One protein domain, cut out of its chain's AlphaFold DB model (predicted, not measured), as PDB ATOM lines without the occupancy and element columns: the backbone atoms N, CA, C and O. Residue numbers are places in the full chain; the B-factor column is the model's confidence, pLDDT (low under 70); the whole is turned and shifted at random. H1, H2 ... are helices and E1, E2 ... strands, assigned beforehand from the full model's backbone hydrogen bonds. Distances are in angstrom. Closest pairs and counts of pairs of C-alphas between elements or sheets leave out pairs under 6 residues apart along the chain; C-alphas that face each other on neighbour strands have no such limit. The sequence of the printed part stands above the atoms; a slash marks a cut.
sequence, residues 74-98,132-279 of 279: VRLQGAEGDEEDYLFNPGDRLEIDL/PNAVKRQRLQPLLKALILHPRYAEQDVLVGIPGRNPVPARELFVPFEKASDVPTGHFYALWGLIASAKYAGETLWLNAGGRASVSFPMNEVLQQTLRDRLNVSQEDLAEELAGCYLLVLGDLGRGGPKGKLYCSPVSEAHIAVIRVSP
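Overview. This is residues 74 to 98 and 132 to 279 of the 279 residues of an uncharacterized protein of Comamonas kerstersii (UniProt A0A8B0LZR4). Strands E5, E6, E7, E9 and E8 ring a small, nearly closed barrel with E4 and E10 added beside E5 and E8; H4 and H5 pack on it, and H1 packs on E8, E10 and E5. A small sheet of E1, E2 and E3 makes the other end of the long axis. The 173 printed residues hold five named helices and ten named strands, class mixed, in the order E1 E2 H1 H2 E3 H3 E4 E5 E6 E7 H4 H5 E8 E9 E10. The small sheet runs E2 E1 E3, parallel; the other is branched and mixed. The whole is compact, with radius of gyration of the C-alphas 15.7 A and spans of 51 by 37 by 28 A.

Arrangement. E1 (residues 93 to 96) neighbours E2 (135 to 138), N 95 to O 136 being 2.8 A, and E3 (159 to 161), N 94 to O 159 being 2.9 A. E2, H1 (140 to 149), H2 (151 to 155) and E3 form a split strand-helix-strand unit, parallel strands joined through helices with E1 between them, its crossover right-handed. H3 (170 to 173) touches H2, C-alphas 155 and 171 being closest at 4.4 A, and only grazes both sheets. E5 (188 to 201) has E4 (174 to 176) on one side, N 175 to O 190 being 3.0 A, and E8 (246 to 256) on the other, N 191 to O 249 being 2.8 A. E5, E6 (204 to 209) and E7 (216 to 219) form a meander, each strand antiparallel to the one before, with N 206 to O 199 at 2.8 A and N 217 to O 207 at 2.8 A. E8 neighbours E9 (261 to 266), N 254 to O 263 being 2.8 A, and E10 (272 to 275), N 248 to O 273 being 2.9 A. The closest C-alphas of E7 and E9, 216 and 263, are 4.6 A apart. H1 is on this strongly twisted sheet at a height of 8.3 A; its closest C-alpha to E10, 141 to 273, is 5.4 A. H4 (221 to 231) has height 7.5 A and H5 (238 to 242) 6.5 A. H1, H4 and H5 have every O i to N i+4 pair within hydrogen-bond range, H2 0 of 1 but 2 of 2 O i to N i+3; H3 is too short for such a pair.

Along the chain. E1 begins at C-alpha 93 (127.996, 57.067, 56.759), and E10 ends at C-alpha 275 (104.511, 52.104, 52.910). E5 spans 24.8 A and bends by 103 degrees at residue 194; E8 spans 23.2 A and bends by 88 degrees at residue 251. H4 is 15.2 A long and H1 14.2 A.

Size, cuts and confidence. The C-alphas of Pro 132 and Gly 202, the farthest apart, are 50.9 A apart. Residues 99 to 131 are not printed, and C-alphas 98 and 132 are 24.3 A apart across the cut. The link E4 to E5 is long. pLDDT is under 70 in residues 74 to 92, 132 to 135, 211 to 213, 258 and 278 to 279.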
ATOM      1  N   VAL A  74     105.917  40.599  58.071       56.53
ATOM      2  CA  VAL A  74     105.270  41.833  57.609       56.53
ATOM      3  C   VAL A  74     105.486  41.959  56.098       56.53
ATOM      4  O   VAL A  74     106.580  42.299  55.649       56.53
ATOM      5  N   ARG A  75     104.445  41.691  55.300       59.09
ATOM      6  CA  ARG A  75     104.499  41.849  53.845       59.09
ATOM      7  C   ARG A  75     104.342  43.325  53.510       59.09
ATOM      8  O   ARG A  75     103.244  43.879  53.491       59.09
ATOM      9  N   LEU A  76     105.465  43.993  53.274       66.25
ATOM     10  CA  LEU A  76     105.471  45.370  52.787       66.25
ATOM     11  C   LEU A  76     105.264  45.360  51.272       66.25
ATOM     12  O   LEU A  76     105.966  44.656  50.544       66.25
ATOM     13  N   GLN A  77     104.314  46.152  50.773       63.41
ATOM     14  CA  GLN A  77     104.089  46.236  49.332       63.41
ATOM     15  C   GLN A  77     105.357  46.760  48.629       63.41
ATOM     16  O   GLN A  77     105.908  47.800  49.001       63.41
ATOM     17  N   GLY A  78     105.836  46.018  47.623       54.41
ATOM     18  CA  GLY A  78     107.094  46.295  46.925       54.41
ATOM     19  C   GLY A  78     108.353  45.785  47.641       54.41
ATOM     20  O   GLY A  78     109.413  46.376  47.451       54.41
ATOM     21  N   ALA A  79     108.249  44.767  48.505       49.31
ATOM     22  CA  ALA A  79     109.386  44.095  49.153       49.31
ATOM     23  C   ALA A  79     110.017  42.956  48.326       49.31
ATOM     24  O   ALA A  79     111.075  42.462  48.698       49.31
ATOM     25  N   GLU A  80     109.410  42.549  47.208       38.62
ATOM     26  CA  GLU A  80     109.976  41.519  46.329       38.62
ATOM     27  C   GLU A  80     111.197  42.081  45.576       38.62
ATOM     28  O   GLU A  80     111.044  42.918  44.687       38.62
ATOM     29  N   GLY A  81     112.406  41.635  45.949       42.22
ATOM     30  CA  GLY A  81     113.649  41.880  45.199       42.22
ATOM     31  C   GLY A  81     114.758  42.686  45.894       42.22
ATOM     32  O   GLY A  81     115.845  42.765  45.336       42.22
ATOM     33  N   ASP A  82     114.538  43.227  47.099       42.88
ATOM     34  CA  ASP A  82     115.495  44.125  47.786       42.88
ATOM     35  C   ASP A  82     115.956  43.584  49.164       42.88
ATOM     36  O   ASP A  82     116.121  44.353  50.112       42.88
ATOM     37  N   GLU A  83     116.108  42.266  49.335       41.69
ATOM     38  CA  GLU A  83     116.532  41.677  50.625       41.69
ATOM     39  C   GLU A  83     118.053  41.728  50.870       41.69
ATOM     40  O   GLU A  83     118.497  41.525  51.999       41.69
ATOM     41  N   GLU A  84     118.871  42.039  49.860       40.50
ATOM     42  CA  GLU A  84     120.306  41.720  49.917       40.50
ATOM     43  C   GLU A  84     121.254  42.799  50.479       40.50
ATOM     44  O   GLU A  84     122.451  42.537  50.541       40.50
ATOM     45  N   ASP A  85     120.810  43.977  50.947       42.94
ATOM     46  CA  ASP A  85     121.794  44.997  51.373       42.94
ATOM     47  C   ASP A  85     121.359  45.937  52.517       42.94
ATOM     48  O   ASP A  85     121.540  47.159  52.458       42.94
ATOM     49  N   TYR A  86     120.795  45.386  53.599       49.34
ATOM     50  CA  TYR A  86     120.578  46.137  54.854       49.34
ATOM     51  C   TYR A  86     121.735  46.004  55.862       49.34
ATOM     52  O   TYR A  86     121.679  46.600  56.940       49.34
ATOM     53  N   LEU A  87     122.795  45.258  55.527       44.81
ATOM     54  CA  LEU A  87     124.002  45.149  56.347       44.81
ATOM     55  C   LEU A  87     124.799  46.457  56.259       44.81
ATOM     56  O   LEU A  87     125.496  46.718  55.283       44.81
ATOM     57  N   PHE A  88     124.675  47.302  57.281       53.25
ATOM     58  CA  PHE A  88     125.539  48.468  57.453       53.25
ATOM     59  C   PHE A  88     126.792  48.064  58.218       53.25
ATOM     60  O   PHE A  88     126.701  47.458  59.289       53.25
ATOM     61  N   ASN A  89     127.959  48.405  57.675       48.34
ATOM     62  CA  ASN A  89     129.224  48.106  58.319       48.34
ATOM     63  C   ASN A  89     129.519  49.182  59.386       48.34
ATOM     64  O   ASN A  89     129.276  50.371  59.144       48.34
ATOM     65  N   PRO A  90     130.055  48.825  60.566       43.00
ATOM     66  CA  PRO A  90     130.534  49.808  61.532       43.00
ATOM     67  C   PRO A  90     131.638  50.669  60.887       43.00
ATOM     68  O   PRO A  90     132.733  50.181  60.620       43.00
ATOM     69  N   GLY A  91     131.337  51.939  60.596       46.62
ATOM     70  CA  GLY A  91     132.231  52.866  59.881       46.62
ATOM     71  C   GLY A  91     131.642  53.483  58.605       46.62
ATOM     72  O   GLY A  91     132.263  54.376  58.023       46.62
ATOM     73  N   ASP A  92     130.452  53.050  58.188       62.44
ATOM     74  CA  ASP A  92     129.730  53.648  57.065       62.44
ATOM     75  C   ASP A  92     128.987  54.922  57.498       62.44
ATOM     76  O   ASP A  92     128.523  55.049  58.631       62.44
ATOM     77  N   ARG A  93     128.848  55.881  56.580       73.31
ATOM     78  CA  ARG A  93     127.996  57.067  56.759       73.31
ATOM     79  C   ARG A  93     126.781  56.931  55.852       73.31
ATOM     80  O   ARG A  93     126.933  56.715  54.651       73.31
ATOM     81  N   LEU A  94     125.584  57.106  56.405       81.25
ATOM     82  CA  LEU A  94     124.355  57.183  55.622       81.25
ATOM     83  C   LEU A  94     124.128  58.633  55.180       81.25
ATOM     84  O   LEU A  94     124.200  59.548  55.991       81.25
ATOM     85  N   GLU A  95     123.806  58.860  53.915       85.31
ATOM     86  CA  GLU A  95     123.271  60.131  53.427       85.31
ATOM     87  C   GLU A  95     121.849  59.927  52.906       85.31
ATOM     88  O   GLU A  95     121.602  59.090  52.035       85.31
ATOM     89  N   ILE A  96     120.903  60.697  53.443       88.31
ATOM     90  CA  ILE A  96     119.521  60.680  52.977       88.31
ATOM     91  C   ILE A  96     119.443  61.440  51.652       88.31
ATOM     92  O   ILE A  96     119.697  62.642  51.581       88.31
ATOM     93  N   ASP A  97     119.061  60.726  50.599       86.00
ATOM     94  CA  ASP A  97     118.796  61.291  49.284       86.00
ATOM     95  C   ASP A  97     117.361  61.834  49.233       86.00
ATOM     96  O   ASP A  97     116.387  61.083  49.112       86.00
ATOM     97  N   LEU A  98     117.247  63.160  49.341       83.62
ATOM     98  CA  LEU A  98     115.996  63.915  49.231       83.62
ATOM     99  C   LEU A  98     115.678  64.331  47.783       83.62
ATOM    100  O   LEU A  98     114.791  65.153  47.570       83.62
ATOM    101  N   PRO A 132     136.847  51.973  55.394       43.66
ATOM    102  CA  PRO A 132     136.408  52.901  56.423       43.66
ATOM    103  C   PRO A 132     135.961  54.175  55.693       43.66
ATOM    104  O   PRO A 132     136.745  54.730  54.922       43.66
ATOM    105  N   ASN A 133     134.719  54.621  55.904       52.12
ATOM    106  CA  ASN A 133     134.071  55.781  55.264       52.12
ATOM    107  C   ASN A 133     133.342  55.535  53.927       52.12
ATOM    108  O   ASN A 133     133.284  56.444  53.091       52.12
ATOM    109  N   ALA A 134     132.748  54.361  53.692       59.69
ATOM    110  CA  ALA A 134     131.791  54.253  52.591       59.69
ATOM    111  C   ALA A 134     130.562  55.140  52.884       59.69
ATOM    112  O   ALA A 134     129.911  55.019  53.922       59.69
ATOM    113  N   VAL A 135     130.260  56.074  51.974       68.25
ATOM    114  CA  VAL A 135     129.043  56.894  52.043       68.25
ATOM    115  C   VAL A 135     127.945  56.172  51.274       68.25
ATOM    116  O   VAL A 135     127.983  56.109  50.043       68.25
ATOM    117  N   LYS A 136     126.964  55.626  51.990       74.12
ATOM    118  CA  LYS A 136     125.787  54.989  51.394       74.12
ATOM    119  C   LYS A 136     124.687  56.033  51.265       74.12
ATOM    120  O   LYS A 136     124.325  56.673  52.246       74.12
ATOM    121  N   ARG A 137     124.150  56.220  50.061       80.38
ATOM    122  CA  ARG A 137     123.013  57.119  49.818       80.38
ATOM    123  C   ARG A 137     121.726  56.315  49.766       80.38
ATOM    124  O   ARG A 137     121.653  55.353  49.005       80.38
ATOM    125  N   GLN A 138     120.719  56.695  50.549       79.12
ATOM    126  CA  GLN A 138     119.420  56.020  50.536       79.12
ATOM    127  C   GLN A 138     118.257  56.994  50.467       79.12
ATOM    128  O   GLN A 138     118.251  58.050  51.095       79.12
ATOM    129  N   ARG A 139     117.225  56.578  49.734       85.81
ATOM    130  CA  ARG A 139     115.928  57.253  49.696       85.81
ATOM    131  C   ARG A 139     115.106  56.903  50.936       85.81
ATOM    132  O   ARG A 139     115.298  55.853  51.548       85.81
ATOM    133  N   LEU A 140     114.121  57.742  51.249       90.12
ATOM    134  CA  LEU A 140     113.279  57.577  52.439       90.12
ATOM    135  C   LEU A 140     112.463  56.280  52.470       90.12
ATOM    136  O   LEU A 140     112.263  55.723  53.541       90.12
ATOM    137  N   GLN A 141     111.984  55.778  51.330       88.06
ATOM    138  CA  GLN A 141     111.161  54.563  51.323       88.06
ATOM    139  C   GLN A 141     111.973  53.296  51.674       88.06
ATOM    140  O   GLN A 141     111.558  52.593  52.591       88.06
ATOM    141  N   PRO A 142     113.139  53.007  51.054       83.44
ATOM    142  CA  PRO A 142     114.034  51.940  51.521       83.44
ATOM    143  C   PRO A 142     114.472  52.099  52.983       83.44
ATOM    144  O   PRO A 142     114.533  51.120  53.719       83.44
ATOM    145  N   LEU A 143     114.717  53.335  53.423       87.81
ATOM    146  CA  LEU A 143     115.074  53.627  54.810       87.81
ATOM    147  C   LEU A 143     113.928  53.307  55.782       87.81
ATOM    148  O   LEU A 143     114.148  52.687  56.817       87.81
ATOM    149  N   LEU A 144     112.688  53.660  55.429       91.56
ATOM    150  CA  LEU A 144     111.499  53.286  56.194       91.56
ATOM    151  C   LEU A 144     111.321  51.761  56.232       91.56
ATOM    152  O   LEU A 144     111.051  51.227  57.302       91.56
ATOM    153  N   LYS A 145     111.539  51.043  55.119       86.25
ATOM    154  CA  LYS A 145     111.548  49.565  55.128       86.25
ATOM    155  C   LYS A 145     112.566  49.025  56.134       86.25
ATOM    156  O   LYS A 145     112.208  48.191  56.963       86.25
ATOM    157  N   ALA A 146     113.799  49.536  56.103       81.81
ATOM    158  CA  ALA A 146     114.861  49.121  57.016       81.81
ATOM    159  C   ALA A 146     114.486  49.364  58.487       81.81
ATOM    160  O   ALA A 146     114.669  48.483  59.317       81.81
ATOM    161  N   LEU A 147     113.895  50.520  58.805       86.69
ATOM    162  CA  LEU A 147     113.420  50.844  60.156       86.69
ATOM    163  C   LEU A 147     112.296  49.906  60.625       86.69
ATOM    164  O   LEU A 147     112.253  49.524  61.793       86.69
ATOM    165  N   ILE A 148     111.397  49.505  59.720       85.06
ATOM    166  CA  ILE A 148     110.305  48.573  60.034       85.06
ATOM    167  C   ILE A 148     110.845  47.176  60.339       85.06
ATOM    168  O   ILE A 148     110.432  46.581  61.335       85.06
ATOM    169  N   LEU A 149     111.735  46.664  59.481       78.81
ATOM    170  CA  LEU A 149     112.269  45.300  59.554       78.81
ATOM    171  C   LEU A 149     113.361  45.153  60.621       78.81
ATOM    172  O   LEU A 149     113.472  44.112  61.264       78.81
ATOM    173  N   HIS A 150     114.136  46.213  60.852       79.38
ATOM    174  CA  HIS A 150     115.246  46.247  61.797       79.38
ATOM    175  C   HIS A 150     115.191  47.504  62.685       79.38
ATOM    176  O   HIS A 150     116.041  48.388  62.561       79.38
ATOM    177  N   PRO A 151     114.251  47.588  63.649       78.44
ATOM    178  CA  PRO A 151     114.090  48.767  64.510       78.44
ATOM    179  C   PRO A 151     115.354  49.180  65.278       78.44
ATOM    180  O   PRO A 151     115.565  50.368  65.510       78.44
ATOM    181  N   ARG A 152     116.234  48.219  65.608       74.19
ATOM    182  CA  ARG A 152     117.540  48.467  66.256       74.19
ATOM    183  C   ARG A 152     118.473  49.359  65.433       74.19
ATOM    184  O   ARG A 152     119.457  49.858  65.970       74.19
ATOM    185  N   TYR A 153     118.183  49.571  64.147       76.62
ATOM    186  CA  TYR A 153     118.880  50.547  63.313       76.62
ATOM    187  C   TYR A 153     118.767  51.968  63.883       76.62
ATOM    188  O   TYR A 153     119.754  52.698  63.935       76.62
ATOM    189  N   ALA A 154     117.590  52.322  64.405       82.56
ATOM    190  CA  ALA A 154     117.343  53.602  65.063       82.56
ATOM    191  C   ALA A 154     118.060  53.739  66.418       82.56
ATOM    192  O   ALA A 154     117.870  54.736  67.096       82.56
ATOM    193  N   GLU A 155     118.854  52.756  66.845       82.06
ATOM    194  CA  GLU A 155     119.592  52.774  68.114       82.06
ATOM    195  C   GLU A 155     121.115  52.810  67.892       82.06
ATOM    196  O   GLU A 155     121.879  52.873  68.851       82.06
ATOM    197  N   GLN A 156     121.567  52.795  66.632       78.44
ATOM    198  CA  GLN A 156     122.984  52.760  66.265       78.44
ATOM    199  C   GLN A 156     123.644  54.152  66.289       78.44
ATOM    200  O   GLN A 156     122.992  55.181  66.090       78.44
ATOM    201  N   ASP A 157     124.974  54.169  66.426       79.44
ATOM    202  CA  ASP A 157     125.822  55.372  66.324       79.44
ATOM    203  C   ASP A 157     126.261  55.709  64.885       79.44
ATOM    204  O   ASP A 157     127.100  56.582  64.661       79.44
ATOM    205  N   VAL A 158     125.692  55.032  63.882       81.38
ATOM    206  CA  VAL A 158     125.949  55.337  62.469       81.38
ATOM    207  C   VAL A 158     125.573  56.791  62.169       81.38
ATOM    208  O   VAL A 158     124.475  57.235  62.504       81.38
ATOM    209  N   LEU A 159     126.484  57.549  61.550       85.19
ATOM    210  CA  LEU A 159     126.222  58.947  61.205       85.19
ATOM    211  C   LEU A 159     125.286  59.034  60.002       85.19
ATOM    212  O   LEU A 159     125.548  58.446  58.951       85.19
ATOM    213  N   VAL A 160     124.236  59.833  60.148       87.81
ATOM    214  CA  VAL A 160     123.211  60.077  59.140       87.81
ATOM    215  C   VAL A 160     123.250  61.542  58.736       87.81
ATOM    216  O   VAL A 160     123.004  62.439  59.541       87.81
ATOM    217  N   GLY A 161     123.582  61.790  57.475       87.25
ATOM    218  CA  GLY A 161     123.559  63.103  56.852       87.25
ATOM    219  C   GLY A 161     122.210  63.392  56.205       87.25
ATOM    220  O   GLY A 161     121.652  62.549  55.503       87.25
ATOM    221  N   ILE A 162     121.727  64.616  56.393       87.75
ATOM    222  CA  ILE A 162     120.574  65.171  55.681       87.75
ATOM    223  C   ILE A 162     121.073  66.393  54.910       87.75
ATOM    224  O   ILE A 162     121.793  67.206  55.497       87.75
ATOM    225  N   PRO A 163     120.725  66.556  53.620       83.56
ATOM    226  CA  PRO A 163     121.107  67.734  52.850       83.56
ATOM    227  C   PRO A 163     120.806  69.040  53.600       83.56
ATOM    228  O   PRO A 163     119.686  69.266  54.054       83.56
ATOM    229  N   GLY A 164     121.824  69.893  53.749       80.75
ATOM    230  CA  GLY A 164     121.709  71.179  54.449       80.75
ATOM    231  C   GLY A 164     121.764  71.114  55.982       80.75
ATOM    232  O   GLY A 164     121.586  72.147  56.623       80.75
ATOM    233  N   ARG A 165     122.022  69.946  56.588       86.50
ATOM    234  CA  ARG A 165     122.165  69.776  58.044       86.50
ATOM    235  C   ARG A 165     123.454  69.033  58.402       86.50
ATOM    236  O   ARG A 165     124.001  68.279  57.597       86.50
ATOM    237  N   ASN A 166     123.934  69.240  59.628       86.44
ATOM    238  CA  ASN A 166     125.065  68.480  60.156       86.44
ATOM    239  C   ASN A 166     124.669  67.006  60.339       86.44
ATOM    240  O   ASN A 166     123.567  66.749  60.829       86.44
ATOM    241  N   PRO A 167     125.538  66.046  59.972       87.94
ATOM    242  CA  PRO A 167     125.288  64.641  60.251       87.94
ATOM    243  C   PRO A 167     125.172  64.383  61.751       87.94
ATOM    244  O   PRO A 167     125.953  64.923  62.534       87.94
ATOM    245  N   VAL A 168     124.232  63.525  62.129       89.38
ATOM    246  CA  VAL A 168     123.984  63.123  63.520       89.38
ATOM    247  C   VAL A 168     123.888  61.600  63.617       89.38
ATOM    248  O   VAL A 168     123.594  60.954  62.609       89.38
ATOM    249  N   PRO A 169     124.127  60.993  64.789       88.81
ATOM    250  CA  PRO A 169     123.896  59.565  64.991       88.81
ATOM    251  C   PRO A 169     122.448  59.160  64.682       88.81
ATOM    252  O   PRO A 169     121.511  59.896  64.997       88.81
ATOM    253  N   ALA A 170     122.243  57.961  64.132       88.19
ATOM    254  CA  ALA A 170     120.910  57.416  63.864       88.19
ATOM    255  C   ALA A 170     120.011  57.429  65.111       88.19
ATOM    256  O   ALA A 170     118.850  57.822  65.004       88.19
ATOM    257  N   ARG A 171     120.567  57.109  66.291       88.62
ATOM    258  CA  ARG A 171     119.862  57.171  67.586       88.62
ATOM    259  C   ARG A 171     119.388  58.552  68.027       88.62
ATOM    260  O   ARG A 171     118.544  58.652  68.911       88.62
ATOM    261  N   GLU A 172     119.935  59.609  67.439       91.75
ATOM    262  CA  GLU A 172     119.546  60.993  67.725       91.75
ATOM    263  C   GLU A 172     118.568  61.538  66.674       91.75
ATOM    264  O   GLU A 172     117.863  62.508  66.941       91.75
ATOM    265  N   LEU A 173     118.485  60.901  65.498       94.62
ATOM    266  CA  LEU A 173     117.630  61.327  64.392       94.62
ATOM    267  C   LEU A 173     116.327  60.528  64.287       94.62
ATOM    268  O   LEU A 173     115.261  61.126  64.135       94.62
ATOM    269  N   PHE A 174     116.402  59.195  64.297       95.12
ATOM    270  CA  PHE A 174     115.245  58.335  64.050       95.12
ATOM    271  C   PHE A 174     114.480  58.076  65.340       95.12
ATOM    272  O   PHE A 174     114.971  57.407  66.244       95.12
ATOM    273  N   VAL A 175     113.239  58.549  65.398       94.44
ATOM    274  CA  VAL A 175     112.397  58.422  66.590       94.44
ATOM    275  C   VAL A 175     111.134  57.640  66.230       94.44
ATOM    276  O   VAL A 175     110.354  58.105  65.397       94.44
ATOM    277  N   PRO A 176     110.891  56.454  66.816       93.25
ATOM    278  CA  PRO A 176     109.622  55.770  66.614       93.25
ATOM    279  C   PRO A 176     108.481  56.598  67.223       93.25
ATOM    280  O   PRO A 176     108.675  57.260  68.246       93.25
ATOM    281  N   PHE A 177     107.292  56.568  66.620       92.81
ATOM    282  CA  PHE A 177     106.140  57.363  67.064       92.81
ATOM    283  C   PHE A 177     105.840  57.178  68.553       92.81
ATOM    284  O   PHE A 177     105.557  58.155  69.238       92.81
ATOM    285  N   GLU A 178     105.993  55.959  69.067       87.44
ATOM    286  CA  GLU A 178     105.758  55.583  70.461       87.44
ATOM    287  C   GLU A 178     106.700  56.281  71.456       87.44
ATOM    288  O   GLU A 178     106.360  56.383  72.631       87.44
ATOM    289  N   LYS A 179     107.856  56.776  70.995       90.62
ATOM    290  CA  LYS A 179     108.849  57.510  71.801       90.62
ATOM    291  C   LYS A 179     108.861  59.014  71.508       90.62
ATOM    292  O   LYS A 179     109.684  59.743  72.054       90.62
ATOM    293  N   ALA A 180     107.953  59.516  70.665       92.19
ATOM    294  CA  ALA A 180     107.926  60.931  70.285       92.19
ATOM    295  C   ALA A 180     107.688  61.876  71.480       92.19
ATOM    296  O   ALA A 180     108.096  63.033  71.440       92.19
ATOM    297  N   SER A 181     107.039  61.399  72.548       90.75
ATOM    298  CA  SER A 181     106.845  62.156  73.792       90.75
ATOM    299  C   SER A 181     108.093  62.299  74.650       90.75
ATOM    300  O   SER A 181     108.123  63.175  75.514       90.75
ATOM    301  N   ASP A 182     109.089  61.453  74.414       91.50
ATOM    302  CA  ASP A 182     110.248  61.297  75.290       91.50
ATOM    303  C   ASP A 182     111.427  62.156  74.816       91.50
ATOM    304  O   ASP A 182     112.427  62.293  75.520       91.50
ATOM    305  N   VAL A 183     111.303  62.760  73.629       92.19
ATOM    306  CA  VAL A 183     112.326  63.609  73.018       92.19
ATOM    307  C   VAL A 183     111.965  65.101  73.112       92.19
ATOM    308  O   VAL A 183     110.784  65.466  73.115       92.19
ATOM    309  N   PRO A 184     112.964  66.000  73.195       93.38
ATOM    310  CA  PRO A 184     112.724  67.438  73.231       93.38
ATOM    311  C   PRO A 184     112.030  67.968  71.970       93.38
ATOM    312  O   PRO A 184     112.365  67.611  70.847       93.38
ATOM    313  N   THR A 185     111.110  68.914  72.140       94.06
ATOM    314  CA  THR A 185     110.549  69.685  71.017       94.06
ATOM    315  C   THR A 185     111.539  70.744  70.521       94.06
ATOM    316  O   THR A 185     112.526  71.045  71.191       94.06
ATOM    317  N   GLY A 186     111.271  71.348  69.363       91.12
ATOM    318  CA  GLY A 186     112.135  72.356  68.733       91.12
ATOM    319  C   GLY A 186     113.357  71.768  68.023       91.12
ATOM    320  O   GLY A 186     114.250  72.514  67.636       91.12
ATOM    321  N   HIS A 187     113.394  70.445  67.872       91.94
ATOM    322  CA  HIS A 187     114.462  69.712  67.207       91.94
ATOM    323  C   HIS A 187     113.918  68.993  65.975       91.94
ATOM    324  O   HIS A 187     112.732  68.656  65.899       91.94
ATOM    325  N   PHE A 188     114.816  68.755  65.026       93.62
ATOM    326  CA  PHE A 188     114.514  68.058  63.791       93.62
ATOM    327  C   PHE A 188     114.715  66.557  63.958       93.62
ATOM    328  O   PHE A 188     115.804  66.121  64.330       93.62
ATOM    329  N   TYR A 189     113.693  65.782  63.615       95.50
ATOM    330  CA  TYR A 189     113.709  64.330  63.715       95.50
ATOM    331  C   TYR A 189     113.204  63.679  62.435       95.50
ATOM    332  O   TYR A 189     112.488  64.280  61.636       95.50
ATOM    333  N   ALA A 190     113.553  62.409  62.285       95.44
ATOM    334  CA  ALA A 190     112.952  61.481  61.351       95.44
ATOM    335  C   ALA A 190     112.000  60.562  62.136       95.44
ATOM    336  O   ALA A 190     112.398  59.507  62.639       95.44
ATOM    337  N   LEU A 191     110.747  60.992  62.296       96.06
ATOM    338  CA  LEU A 191     109.744  60.227  63.030       96.06
ATOM    339  C   LEU A 191     109.166  59.117  62.161       96.06
ATOM    340  O   LEU A 191     108.809  59.369  61.009       96.06
ATOM    341  N   TRP A 192     109.009  57.916  62.717       95.31
ATOM    342  CA  TRP A 192     108.482  56.782  61.963       95.31
ATOM    343  C   TRP A 192     107.583  55.846  62.772       95.31
ATOM    344  O   TRP A 192     107.735  55.706  63.981       95.31
ATOM    345  N   GLY A 193     106.649  55.175  62.105       92.25
ATOM    346  CA  GLY A 193     105.745  54.227  62.756       92.25
ATOM    347  C   GLY A 193     104.442  54.025  61.995       92.25
ATOM    348  O   GLY A 193     104.311  54.444  60.844       92.25
ATOM    349  N   LEU A 194     103.482  53.357  62.634       90.75
ATOM    350  CA  LEU A 194     102.163  53.103  62.054       90.75
ATOM    351  C   LEU A 194     101.230  54.302  62.216       90.75
ATOM    352  O   LEU A 194     101.114  54.890  63.294       90.75
ATOM    353  N   ILE A 195     100.497  54.612  61.152       92.56
ATOM    354  CA  ILE A 195      99.383  55.556  61.194       92.56
ATOM    355  C   ILE A 195      98.170  54.828  61.783       92.56
ATOM    356  O   ILE A 195      97.631  53.911  61.168       92.56
ATOM    357  N   ALA A 196      97.688  55.253  62.948       90.25
ATOM    358  CA  ALA A 196      96.484  54.670  63.548       90.25
ATOM    359  C   ALA A 196      95.191  55.236  62.945       90.25
ATOM    360  O   ALA A 196      94.182  54.542  62.821       90.25
ATOM    361  N   SER A 197      95.206  56.520  62.573       90.44
ATOM    362  CA  SER A 197      94.074  57.169  61.906       90.44
ATOM    363  C   SER A 197      94.506  58.379  61.090       90.44
ATOM    364  O   SER A 197      95.452  59.077  61.462       90.44
ATOM    365  N   ALA A 198      93.761  58.675  60.029       93.00
ATOM    366  CA  ALA A 198      93.879  59.905  59.262       93.00
ATOM    367  C   ALA A 198      92.519  60.614  59.221       93.00
ATOM    368  O   ALA A 198      91.493  59.968  59.011       93.00
ATOM    369  N   LYS A 199      92.492  61.926  59.474       91.69
ATOM    370  CA  LYS A 199      91.251  62.712  59.570       91.69
ATOM    371  C   LYS A 199      91.408  64.085  58.944       91.69
ATOM    372  O   LYS A 199      92.392  64.771  59.204       91.69
ATOM    373  N   TYR A 200      90.401  64.515  58.199       93.06
ATOM    374  CA  TYR A 200      90.316  65.888  57.723       93.06
ATOM    375  C   TYR A 200      89.831  66.823  58.833       93.06
ATOM    376  O   TYR A 200      88.855  66.533  59.524       93.06
ATOM    377  N   ALA A 201      90.511  67.956  58.990       90.88
ATOM    378  CA  ALA A 201      90.035  69.097  59.761       90.88
ATOM    379  C   ALA A 201      90.161  70.342  58.876       90.88
ATOM    380  O   ALA A 201      91.259  70.869  58.679       90.88
ATOM    381  N   GLY A 202      89.038  70.763  58.287       91.50
ATOM    382  CA  GLY A 202      89.057  71.674  57.143       91.50
ATOM    383  C   GLY A 202      89.772  71.023  55.956       91.50
ATOM    384  O   GLY A 202      89.543  69.853  55.658       91.50
ATOM    385  N   GLU A 203      90.678  71.762  55.323       92.50
ATOM    386  CA  GLU A 203      91.462  71.300  54.166       92.50
ATOM    387  C   GLU A 203      92.715  70.501  54.559       92.50
ATOM    388  O   GLU A 203      93.361  69.878  53.717       92.50
ATOM    389  N   THR A 204      93.079  70.496  55.846       94.31
ATOM    390  CA  THR A 204      94.263  69.774  56.328       94.31
ATOM    391  C   THR A 204      93.905  68.338  56.680       94.31
ATOM    392  O   THR A 204      93.038  68.090  57.523       94.31
ATOM    393  N   LEU A 205      94.626  67.387  56.088       96.06
ATOM    394  CA  LEU A 205      94.578  65.988  56.490       96.06
ATOM    395  C   LEU A 205      95.568  65.747  57.634       96.06
ATOM    396  O   LEU A 205      96.769  65.923  57.477       96.06
ATOM    397  N   TRP A 206      95.072  65.318  58.786       94.81
ATOM    398  CA  TRP A 206      95.874  65.000  59.960       94.81
ATOM    399  C   TRP A 206      96.090  63.499  60.073       94.81
ATOM    400  O   TRP A 206      95.135  62.756  60.310       94.81
ATOM    401  N   LEU A 207      97.341  63.057  59.971       95.06
ATOM    402  CA  LEU A 207      97.741  61.682  60.277       95.06
ATOM    403  C   LEU A 207      98.076  61.590  61.764       95.06
ATOM    404  O   LEU A 207      98.707  62.491  62.310       95.06
ATOM    405  N   ASN A 208      97.649  60.531  62.439       92.56
ATOM    406  CA  ASN A 208      97.821  60.384  63.881       92.56
ATOM    407  C   ASN A 208      98.504  59.061  64.199       92.56
ATOM    408  O   ASN A 208      98.028  58.002  63.778       92.56
ATOM    409  N   ALA A 209      99.568  59.137  64.997       88.31
ATOM    410  CA  ALA A 209     100.068  57.984  65.724       88.31
ATOM    411  C   ALA A 209      99.027  57.552  66.771       88.31
ATOM    412  O   ALA A 209      98.350  58.395  67.367       88.31
ATOM    413  N   GLY A 210      98.856  56.242  66.937       73.69
ATOM    414  CA  GLY A 210      97.994  55.667  67.973       73.69
ATOM    415  C   GLY A 210      98.727  55.504  69.301       73.69
ATOM    416  O   GLY A 210      99.955  55.540  69.357       73.69
ATOM    417  N   GLY A 211      97.966  55.279  70.369       68.00
ATOM    418  CA  GLY A 211      98.483  55.065  71.715       68.00
ATOM    419  C   GLY A 211      98.947  56.344  72.420       68.00
ATOM    420  O   GLY A 211      98.636  57.469  72.031       68.00
ATOM    421  N   ARG A 212      99.711  56.162  73.506       57.81
ATOM    422  CA  ARG A 212     100.054  57.234  74.463       57.81
ATOM    423  C   ARG A 212     100.892  58.368  73.860       57.81
ATOM    424  O   ARG A 212     100.757  59.516  74.285       57.81
ATOM    425  N   ALA A 213     101.722  58.075  72.860       60.09
ATOM    426  CA  ALA A 213     102.530  59.067  72.161       60.09
ATOM    427  C   ALA A 213     101.737  59.666  70.987       60.09
ATOM    428  O   ALA A 213     101.933  59.342  69.819       60.09
ATOM    429  N   SER A 214     100.785  60.535  71.329       75.81
ATOM    430  CA  SER A 214      99.828  61.143  70.396       75.81
ATOM    431  C   SER A 214     100.452  62.233  69.505       75.81
ATOM    432  O   SER A 214     100.048  63.397  69.537       75.81
ATOM    433  N   VAL A 215     101.457  61.882  68.701       92.44
ATOM    434  CA  VAL A 215     102.003  62.781  67.675       92.44
ATOM    435  C   VAL A 215     101.094  62.813  66.444       92.44
ATOM    436  O   VAL A 215     100.568  61.791  65.995       92.44
ATOM    437  N   SER A 216     100.888  64.015  65.908       94.38
ATOM    438  CA  SER A 216     100.103  64.250  64.699       94.38
ATOM    439  C   SER A 216     100.942  64.859  63.577       94.38
ATOM    440  O   SER A 216     101.821  65.682  63.810       94.38
ATOM    441  N   PHE A 217     100.622  64.510  62.340       95.62
ATOM    442  CA  PHE A 217     101.316  64.993  61.155       95.62
ATOM    443  C   PHE A 217     100.300  65.698  60.251       95.62
ATOM    444  O   PHE A 217      99.461  65.020  59.646       95.62
ATOM    445  N   PRO A 218     100.307  67.038  60.183       95.19
ATOM    446  CA  PRO A 218      99.454  67.762  59.253       95.19
ATOM    447  C   PRO A 218      99.989  67.612  57.827       95.19
ATOM    448  O   PRO A 218     101.170  67.830  57.560       95.19
ATOM    449  N   MET A 219      99.100  67.266  56.903       95.56
ATOM    450  CA  MET A 219      99.372  67.169  55.475       95.56
ATOM    451  C   MET A 219      98.643  68.310  54.768       95.56
ATOM    452  O   MET A 219      97.410  68.339  54.716       95.56
ATOM    453  N   ASN A 220      99.412  69.252  54.225       94.25
ATOM    454  CA  ASN A 220      98.891  70.279  53.324       94.25
ATOM    455  C   ASN A 220      98.460  69.657  51.979       94.25
ATOM    456  O   ASN A 220      98.683  68.473  51.729       94.25
ATOM    457  N   GLU A 221      97.853  70.451  51.103       93.94
ATOM    458  CA  GLU A 221      97.332  69.975  49.815       93.94
ATOM    459  C   GLU A 221      98.407  69.324  48.921       93.94
ATOM    460  O   GLU A 221      98.172  68.264  48.340       93.94
ATOM    461  N   VAL A 222      99.618  69.894  48.878       93.88
ATOM    462  CA  VAL A 222     100.750  69.364  48.091       93.88
ATOM    463  C   VAL A 222     101.165  67.971  48.579       93.88
ATOM    464  O   VAL A 222     101.353  67.043  47.785       93.88
ATOM    465  N   LEU A 223     101.260  67.794  49.897       94.50
ATOM    466  CA  LEU A 223     101.572  66.509  50.520       94.50
ATOM    467  C   LEU A 223     100.446  65.501  50.295       94.50
ATOM    468  O   LEU A 223     100.716  64.340  49.996       94.50
ATOM    469  N   GLN A 224      99.190  65.935  50.388       95.00
ATOM    470  CA  GLN A 224      98.038  65.083  50.104       95.00
ATOM    471  C   GLN A 224      98.048  64.590  48.654       95.00
ATOM    472  O   GLN A 224      97.873  63.396  48.429       95.00
ATOM    473  N   GLN A 225      98.290  65.471  47.678       94.19
ATOM    474  CA  GLN A 225      98.432  65.092  46.268       94.19
ATOM    475  C   GLN A 225      99.582  64.091  46.085       94.19
ATOM    476  O   GLN A 225      99.378  63.025  45.512       94.19
ATOM    477  N   THR A 226     100.745  64.363  46.683       92.31
ATOM    478  CA  THR A 226     101.902  63.454  46.640       92.31
ATOM    479  C   THR A 226     101.561  62.061  47.175       92.31
ATOM    480  O   THR A 226     101.939  61.051  46.581       92.31
ATOM    481  N   LEU A 227     100.864  61.981  48.312       93.25
ATOM    482  CA  LEU A 227     100.466  60.705  48.908       93.25
ATOM    483  C   LEU A 227      99.432  59.974  48.042       93.25
ATOM    484  O   LEU A 227      99.537  58.757  47.899       93.25
ATOM    485  N   ARG A 228      98.490  60.697  47.419       94.12
ATOM    486  CA  ARG A 228      97.525  60.120  46.465       94.12
ATOM    487  C   ARG A 228      98.210  59.500  45.266       94.12
ATOM    488  O   ARG A 228      97.917  58.352  44.946       94.12
ATOM    489  N   ASP A 229      99.153  60.218  44.666       91.12
ATOM    490  CA  ASP A 229      99.881  59.743  43.489       91.12
ATOM    491  C   ASP A 229     100.731  58.513  43.823       91.12
ATOM    492  O   ASP A 229     100.733  57.533  43.082       91.12
ATOM    493  N   ARG A 230     101.403  58.517  44.983       87.81
ATOM    494  CA  ARG A 230     102.226  57.383  45.438       87.81
ATOM    495  C   ARG A 230     101.406  56.135  45.743       87.81
ATOM    496  O   ARG A 230     101.852  55.028  45.459       87.81
ATOM    497  N   LEU A 231     100.241  56.306  46.359       88.38
ATOM    498  CA  LEU A 231      99.367  55.195  46.737       88.38
ATOM    499  C   LEU A 231      98.401  54.798  45.612       88.38
ATOM    500  O   LEU A 231      97.760  53.749  45.713       88.38
ATOM    501  N   ASN A 232      98.318  55.596  44.546       90.50
ATOM    502  CA  ASN A 232      97.341  55.465  43.470       90.50
ATOM    503  C   ASN A 232      95.902  55.389  44.016       90.50
ATOM    504  O   ASN A 232      95.190  54.406  43.801       90.50
ATOM    505  N   VAL A 233      95.507  56.399  44.798       91.81
ATOM    506  CA  VAL A 233      94.189  56.469  45.460       91.81
ATOM    507  C   VAL A 233      93.464  57.770  45.161       91.81
ATOM    508  O   VAL A 233      94.073  58.818  44.941       91.81
ATOM    509  N   SER A 234      92.136  57.697  45.198       91.62
ATOM    510  CA  SER A 234      91.271  58.867  45.109       91.62
ATOM    511  C   SER A 234      91.426  59.764  46.347       91.62
ATOM    512  O   SER A 234      91.938  59.350  47.390       91.62
ATOM    513  N   GLN A 235      90.954  61.007  46.252       89.69
ATOM    514  CA  GLN A 235      90.885  61.906  47.409       89.69
ATOM    515  C   GLN A 235      89.955  61.384  48.506       89.69
ATOM    516  O   GLN A 235      90.250  61.545  49.686       89.69
ATOM    517  N   GLU A 236      88.869  60.727  48.114       89.75
ATOM    518  CA  GLU A 236      87.857  60.186  49.022       89.75
ATOM    519  C   GLU A 236      88.395  59.007  49.842       89.75
ATOM    520  O   GLU A 236      88.038  58.846  51.008       89.75
ATOM    521  N   ASP A 237      89.287  58.207  49.251       89.81
ATOM    522  CA  ASP A 237      89.845  57.009  49.882       89.81
ATOM    523  C   ASP A 237      91.157  57.279  50.635       89.81
ATOM    524  O   ASP A 237      91.559  56.467  51.466       89.81
ATOM    525  N   LEU A 238      91.821  58.417  50.390       92.06
ATOM    526  CA  LEU A 238      93.163  58.709  50.909       92.06
ATOM    527  C   LEU A 238      93.282  58.520  52.428       92.06
ATOM    528  O   LEU A 238      94.236  57.903  52.899       92.06
ATOM    529  N   ALA A 239      92.337  59.057  53.201       92.06
ATOM    530  CA  ALA A 239      92.393  58.981  54.659       92.06
ATOM    531  C   ALA A 239      92.270  57.533  55.170       92.06
ATOM    532  O   ALA A 239      93.018  57.123  56.059       92.06
ATOM    533  N   GLU A 240      91.366  56.743  54.593       88.06
ATOM    534  CA  GLU A 240      91.201  55.340  54.985       88.06
ATOM    535  C   GLU A 240      92.392  54.487  54.539       88.06
ATOM    536  O   GLU A 240      92.850  53.633  55.292       88.06
ATOM    537  N   GLU A 241      92.946  54.764  53.359       89.81
ATOM    538  CA  GLU A 241      94.102  54.051  52.812       89.81
ATOM    539  C   GLU A 241      95.397  54.332  53.581       89.81
ATOM    540  O   GLU A 241      96.269  53.468  53.673       89.81
ATOM    541  N   LEU A 242      95.531  55.525  54.164       92.19
ATOM    542  CA  LEU A 242      96.675  55.870  55.004       92.19
ATOM    543  C   LEU A 242      96.614  55.213  56.385       92.19
ATOM    544  O   LEU A 242      97.662  54.979  56.984       92.19
ATOM    545  N   ALA A 243      95.427  54.901  56.907       89.44
ATOM    546  CA  ALA A 243      95.316  54.199  58.179       89.44
ATOM    547  C   ALA A 243      95.877  52.769  58.060       89.44
ATOM    548  O   ALA A 243      95.505  51.998  57.181       89.44
ATOM    549  N   GLY A 244      96.793  52.412  58.958       85.25
ATOM    550  CA  GLY A 244      97.527  51.148  58.919       85.25
ATOM    551  C   GLY A 244      98.756  51.147  58.008       85.25
ATOM    552  O   GLY A 244      99.479  50.153  57.979       85.25
ATOM    553  N   CYS A 245      99.042  52.241  57.294       91.94
ATOM    554  CA  CYS A 245     100.324  52.397  56.612       91.94
ATOM    555  C   CYS A 245     101.439  52.751  57.602       91.94
ATOM    556  O   CYS A 245     101.212  53.401  58.628       91.94
ATOM    557  N   TYR A 246     102.669  52.384  57.248       93.00
ATOM    558  CA  TYR A 246     103.857  52.943  57.875       93.00
ATOM    559  C   TYR A 246     104.203  54.287  57.252       93.00
ATOM    560  O   TYR A 246     104.116  54.462  56.037       93.00
ATOM    561  N   LEU A 247     104.646  55.210  58.091       95.19
ATOM    562  CA  LEU A 247     105.011  56.566  57.724       95.19
ATOM    563  C   LEU A 247     106.415  56.874  58.246       95.19
ATOM    564  O   LEU A 247     106.767  56.452  59.343       95.19
ATOM    565  N   LEU A 248     107.184  57.628  57.465       95.62
ATOM    566  CA  LEU A 248     108.426  58.291  57.855       95.62
ATOM    567  C   LEU A 248     108.286  59.770  57.505       95.62
ATOM    568  O   LEU A 248     108.005  60.094  56.351       95.62
ATOM    569  N   VAL A 249     108.482  60.649  58.483       95.88
ATOM    570  CA  VAL A 249     108.416  62.106  58.323       95.88
ATOM    571  C   VAL A 249     109.682  62.730  58.883       95.88
ATOM    572  O   VAL A 249     110.021  62.519  60.043       95.88
ATOM    573  N   LEU A 250     110.355  63.526  58.059       95.56
ATOM    574  CA  LEU A 250     111.487  64.352  58.453       95.56
ATOM    575  C   LEU A 250     111.005  65.790  58.672       95.56
ATOM    576  O   LEU A 250     110.548  66.446  57.732       95.56
ATOM    577  N   GLY A 251     111.106  66.287  59.900       94.62
ATOM    578  CA  GLY A 251     110.601  67.611  60.249       94.62
ATOM    579  C   GLY A 251     110.906  68.024  61.681       94.62
ATOM    580  O   GLY A 251     111.454  67.254  62.470       94.62
ATOM    581  N   ASP A 252     110.551  69.265  62.006       93.62
ATOM    582  CA  ASP A 252     110.697  69.800  63.354       93.62
ATOM    583  C   ASP A 252     109.524  69.353  64.238       93.62
ATOM    584  O   ASP A 252     108.349  69.529  63.894       93.62
ATOM    585  N   LEU A 253     109.847  68.779  65.399       95.12
ATOM    586  CA  LEU A 253     108.857  68.358  66.385       95.12
ATOM    587  C   LEU A 253     108.409  69.557  67.225       95.12
ATOM    588  O   LEU A 253     109.198  70.154  67.958       95.12
ATOM    589  N   GLY A 254     107.126  69.891  67.160       93.81
ATOM    590  CA  GLY A 254     106.512  70.996  67.887       93.81
ATOM    591  C   GLY A 254     105.407  70.556  68.845       93.81
ATOM    592  O   GLY A 254     105.002  69.393  68.894       93.81
ATOM    593  N   ARG A 255     104.886  71.523  69.606       92.31
ATOM    594  CA  ARG A 255     103.654  71.395  70.400       92.31
ATOM    595  C   ARG A 255     102.656  72.442  69.946       92.31
ATOM    596  O   ARG A 255     103.011  73.607  69.803       92.31
ATOM    597  N   GLY A 256     101.414  72.027  69.729       84.50
ATOM    598  CA  GLY A 256     100.371  72.893  69.196       84.50
ATOM    599  C   GLY A 256      98.977  72.557  69.715       84.50
ATOM    600  O   GLY A 256      98.730  71.504  70.311       84.50
ATOM    601  N   GLY A 257      98.052  73.483  69.473       76.12
ATOM    602  CA  GLY A 257      96.648  73.366  69.858       76.12
ATOM    603  C   GLY A 257      96.380  73.495  71.368       76.12
ATOM    604  O   GLY A 257      97.307  73.581  72.174       76.12
ATOM    605  N   PRO A 258      95.098  73.475  71.779       63.94
ATOM    606  CA  PRO A 258      94.684  73.792  73.153       63.94
ATOM    607  C   PRO A 258      95.222  72.838  74.229       63.94
ATOM    608  O   PRO A 258      95.264  73.192  75.401       63.94
ATOM    609  N   LYS A 259      95.615  71.618  73.839       73.75
ATOM    610  CA  LYS A 259      96.119  70.569  74.742       73.75
ATOM    611  C   LYS A 259      97.637  70.358  74.643       73.75
ATOM    612  O   LYS A 259      98.141  69.393  75.204       73.75
ATOM    613  N   GLY A 260      98.357  71.209  73.904       81.75
ATOM    614  CA  GLY A 260      99.808  71.078  73.719       81.75
ATOM    615  C   GLY A 260     100.222  69.760  73.054       81.75
ATOM    616  O   GLY A 260     101.239  69.171  73.435       81.75
ATOM    617  N   LYS A 261      99.407  69.290  72.099       87.56
ATOM    618  CA  LYS A 261      99.607  68.023  71.389       87.56
ATOM    619  C   LYS A 261     100.872  68.106  70.538       87.56
ATOM    620  O   LYS A 261     101.152  69.151  69.947       87.56
ATOM    621  N   LEU A 262     101.624  67.010  70.484       94.00
ATOM    622  CA  LEU A 262     102.806  66.919  69.638       94.00
ATOM    623  C   LEU A 262     102.400  66.915  68.170       94.00
ATOM    624  O   LEU A 262     101.464  66.214  67.776       94.00
ATOM    625  N   TYR A 263     103.129  67.668  67.360       94.94
ATOM    626  CA  TYR A 263     103.001  67.589  65.918       94.94
ATOM    627  C   TYR A 263     104.363  67.645  65.244       94.94
ATOM    628  O   TYR A 263     105.291  68.263  65.759       94.94
ATOM    629  N   CYS A 264     104.470  67.018  64.080       95.06
ATOM    630  CA  CYS A 264     105.632  67.146  63.216       95.06
ATOM    631  C   CYS A 264     105.157  67.374  61.786       95.06
ATOM    632  O   CYS A 264     104.414  66.564  61.232       95.06
ATOM    633  N   SER A 265     105.594  68.479  61.192       90.50
ATOM    634  CA  SER A 265     105.261  68.818  59.810       90.50
ATOM    635  C   SER A 265     106.450  68.482  58.912       90.50
ATOM    636  O   SER A 265     107.551  68.962  59.194       90.50
ATOM    637  N   PRO A 266     106.275  67.683  57.846       88.75
ATOM    638  CA  PRO A 266     107.339  67.483  56.870       88.75
ATOM    639  C   PRO A 266     107.699  68.813  56.203       88.75
ATOM    640  O   PRO A 266     106.825  69.633  55.918       88.75
ATOM    641  N   VAL A 267     108.988  69.009  55.922       84.62
ATOM    642  CA  VAL A 267     109.485  70.236  55.273       84.62
ATOM    643  C   VAL A 267     108.987  70.353  53.825       84.62
ATOM    644  O   VAL A 267     108.711  71.452  53.354       84.62
ATOM    645  N   SER A 268     108.867  69.224  53.118       89.25
ATOM    646  CA  SER A 268     108.343  69.132  51.746       89.25
ATOM    647  C   SER A 268     107.931  67.696  51.398       89.25
ATOM    648  O   SER A 268     108.138  66.772  52.189       89.25
ATOM    649  N   GLU A 269     107.420  67.466  50.187       89.19
ATOM    650  CA  GLU A 269     107.123  66.135  49.640       89.19
ATOM    651  C   GLU A 269     108.331  65.180  49.591       89.19
ATOM    652  O   GLU A 269     108.164  63.954  49.607       89.19
ATOM    653  N   ALA A 270     109.554  65.720  49.579       88.56
ATOM    654  CA  ALA A 270     110.788  64.942  49.645       88.56
ATOM    655  C   ALA A 270     111.095  64.413  51.056       88.56
ATOM    656  O   ALA A 270     111.921  63.517  51.196       88.56
ATOM    657  N   HIS A 271     110.434  64.946  52.088       93.69
ATOM    658  CA  HIS A 271     110.679  64.648  53.503       93.69
ATOM    659  C   HIS A 271     109.665  63.666  54.103       93.69
ATOM    660  O   HIS A 271     109.570  63.523  55.321       93.69
ATOM    661  N   ILE A 272     108.886  62.998  53.257       94.44
ATOM    662  CA  ILE A 272     107.865  62.043  53.671       94.44
ATOM    663  C   ILE A 272     107.981  60.760  52.854       94.44
ATOM    664  O   ILE A 272     108.180  60.807  51.640       94.44
ATOM    665  N   ALA A 273     107.815  59.610  53.498       93.19
ATOM    666  CA  ALA A 273     107.634  58.320  52.838       93.19
ATOM    667  C   ALA A 273     106.514  57.529  53.510       93.19
ATOM    668  O   ALA A 273     106.336  57.605  54.722       93.19
ATOM    669  N   VAL A 274     105.774  56.766  52.710       93.69
ATOM    670  CA  VAL A 274     104.666  55.928  53.171       93.69
ATOM    671  C   VAL A 274     104.799  54.534  52.568       93.69
ATOM    672  O   VAL A 274     105.182  54.400  51.405       93.69
ATOM    673  N   ILE A 275     104.511  53.500  53.356       90.38
ATOM    674  CA  ILE A 275     104.511  52.104  52.910       90.38
ATOM    675  C   ILE A 275     103.222  51.435  53.365       90.38
ATOM    676  O   ILE A 275     102.898  51.427  54.553       90.38
ATOM    677  N   ARG A 276     102.514  50.833  52.408       86.88
ATOM    678  CA  ARG A 276     101.367  49.975  52.685       86.88
ATOM    679  C   ARG A 276     101.816  48.650  53.272       86.88
ATOM    680  O   ARG A 276     102.746  48.016  52.770       86.88
ATOM    681  N   VAL A 277     101.084  48.216  54.287       74.75
ATOM    682  CA  VAL A 277     101.123  46.832  54.746       74.75
ATOM    683  C   VAL A 277     100.126  46.055  53.891       74.75
ATOM    684  O   VAL A 277      98.932  46.380  53.860       74.75
ATOM    685  N   SER A 278     100.628  45.082  53.139       56.00
ATOM    686  CA  SER A 278      99.768  44.095  52.500       56.00
ATOM    687  C   SER A 278      99.300  43.107  53.570       56.00
ATOM    688  O   SER A 278     100.112  42.743  54.425       56.00
ATOM    689  N   PRO A 279      98.011  42.724  53.576       45.22
ATOM    690  CA  PRO A 279      97.566  41.582  54.361       45.22
ATOM    691  C   PRO A 279      98.228  40.288  53.881       45.22
ATOM    692  O   PRO A 279      98.704  40.246  52.717       45.22
TER     693      PRO A 279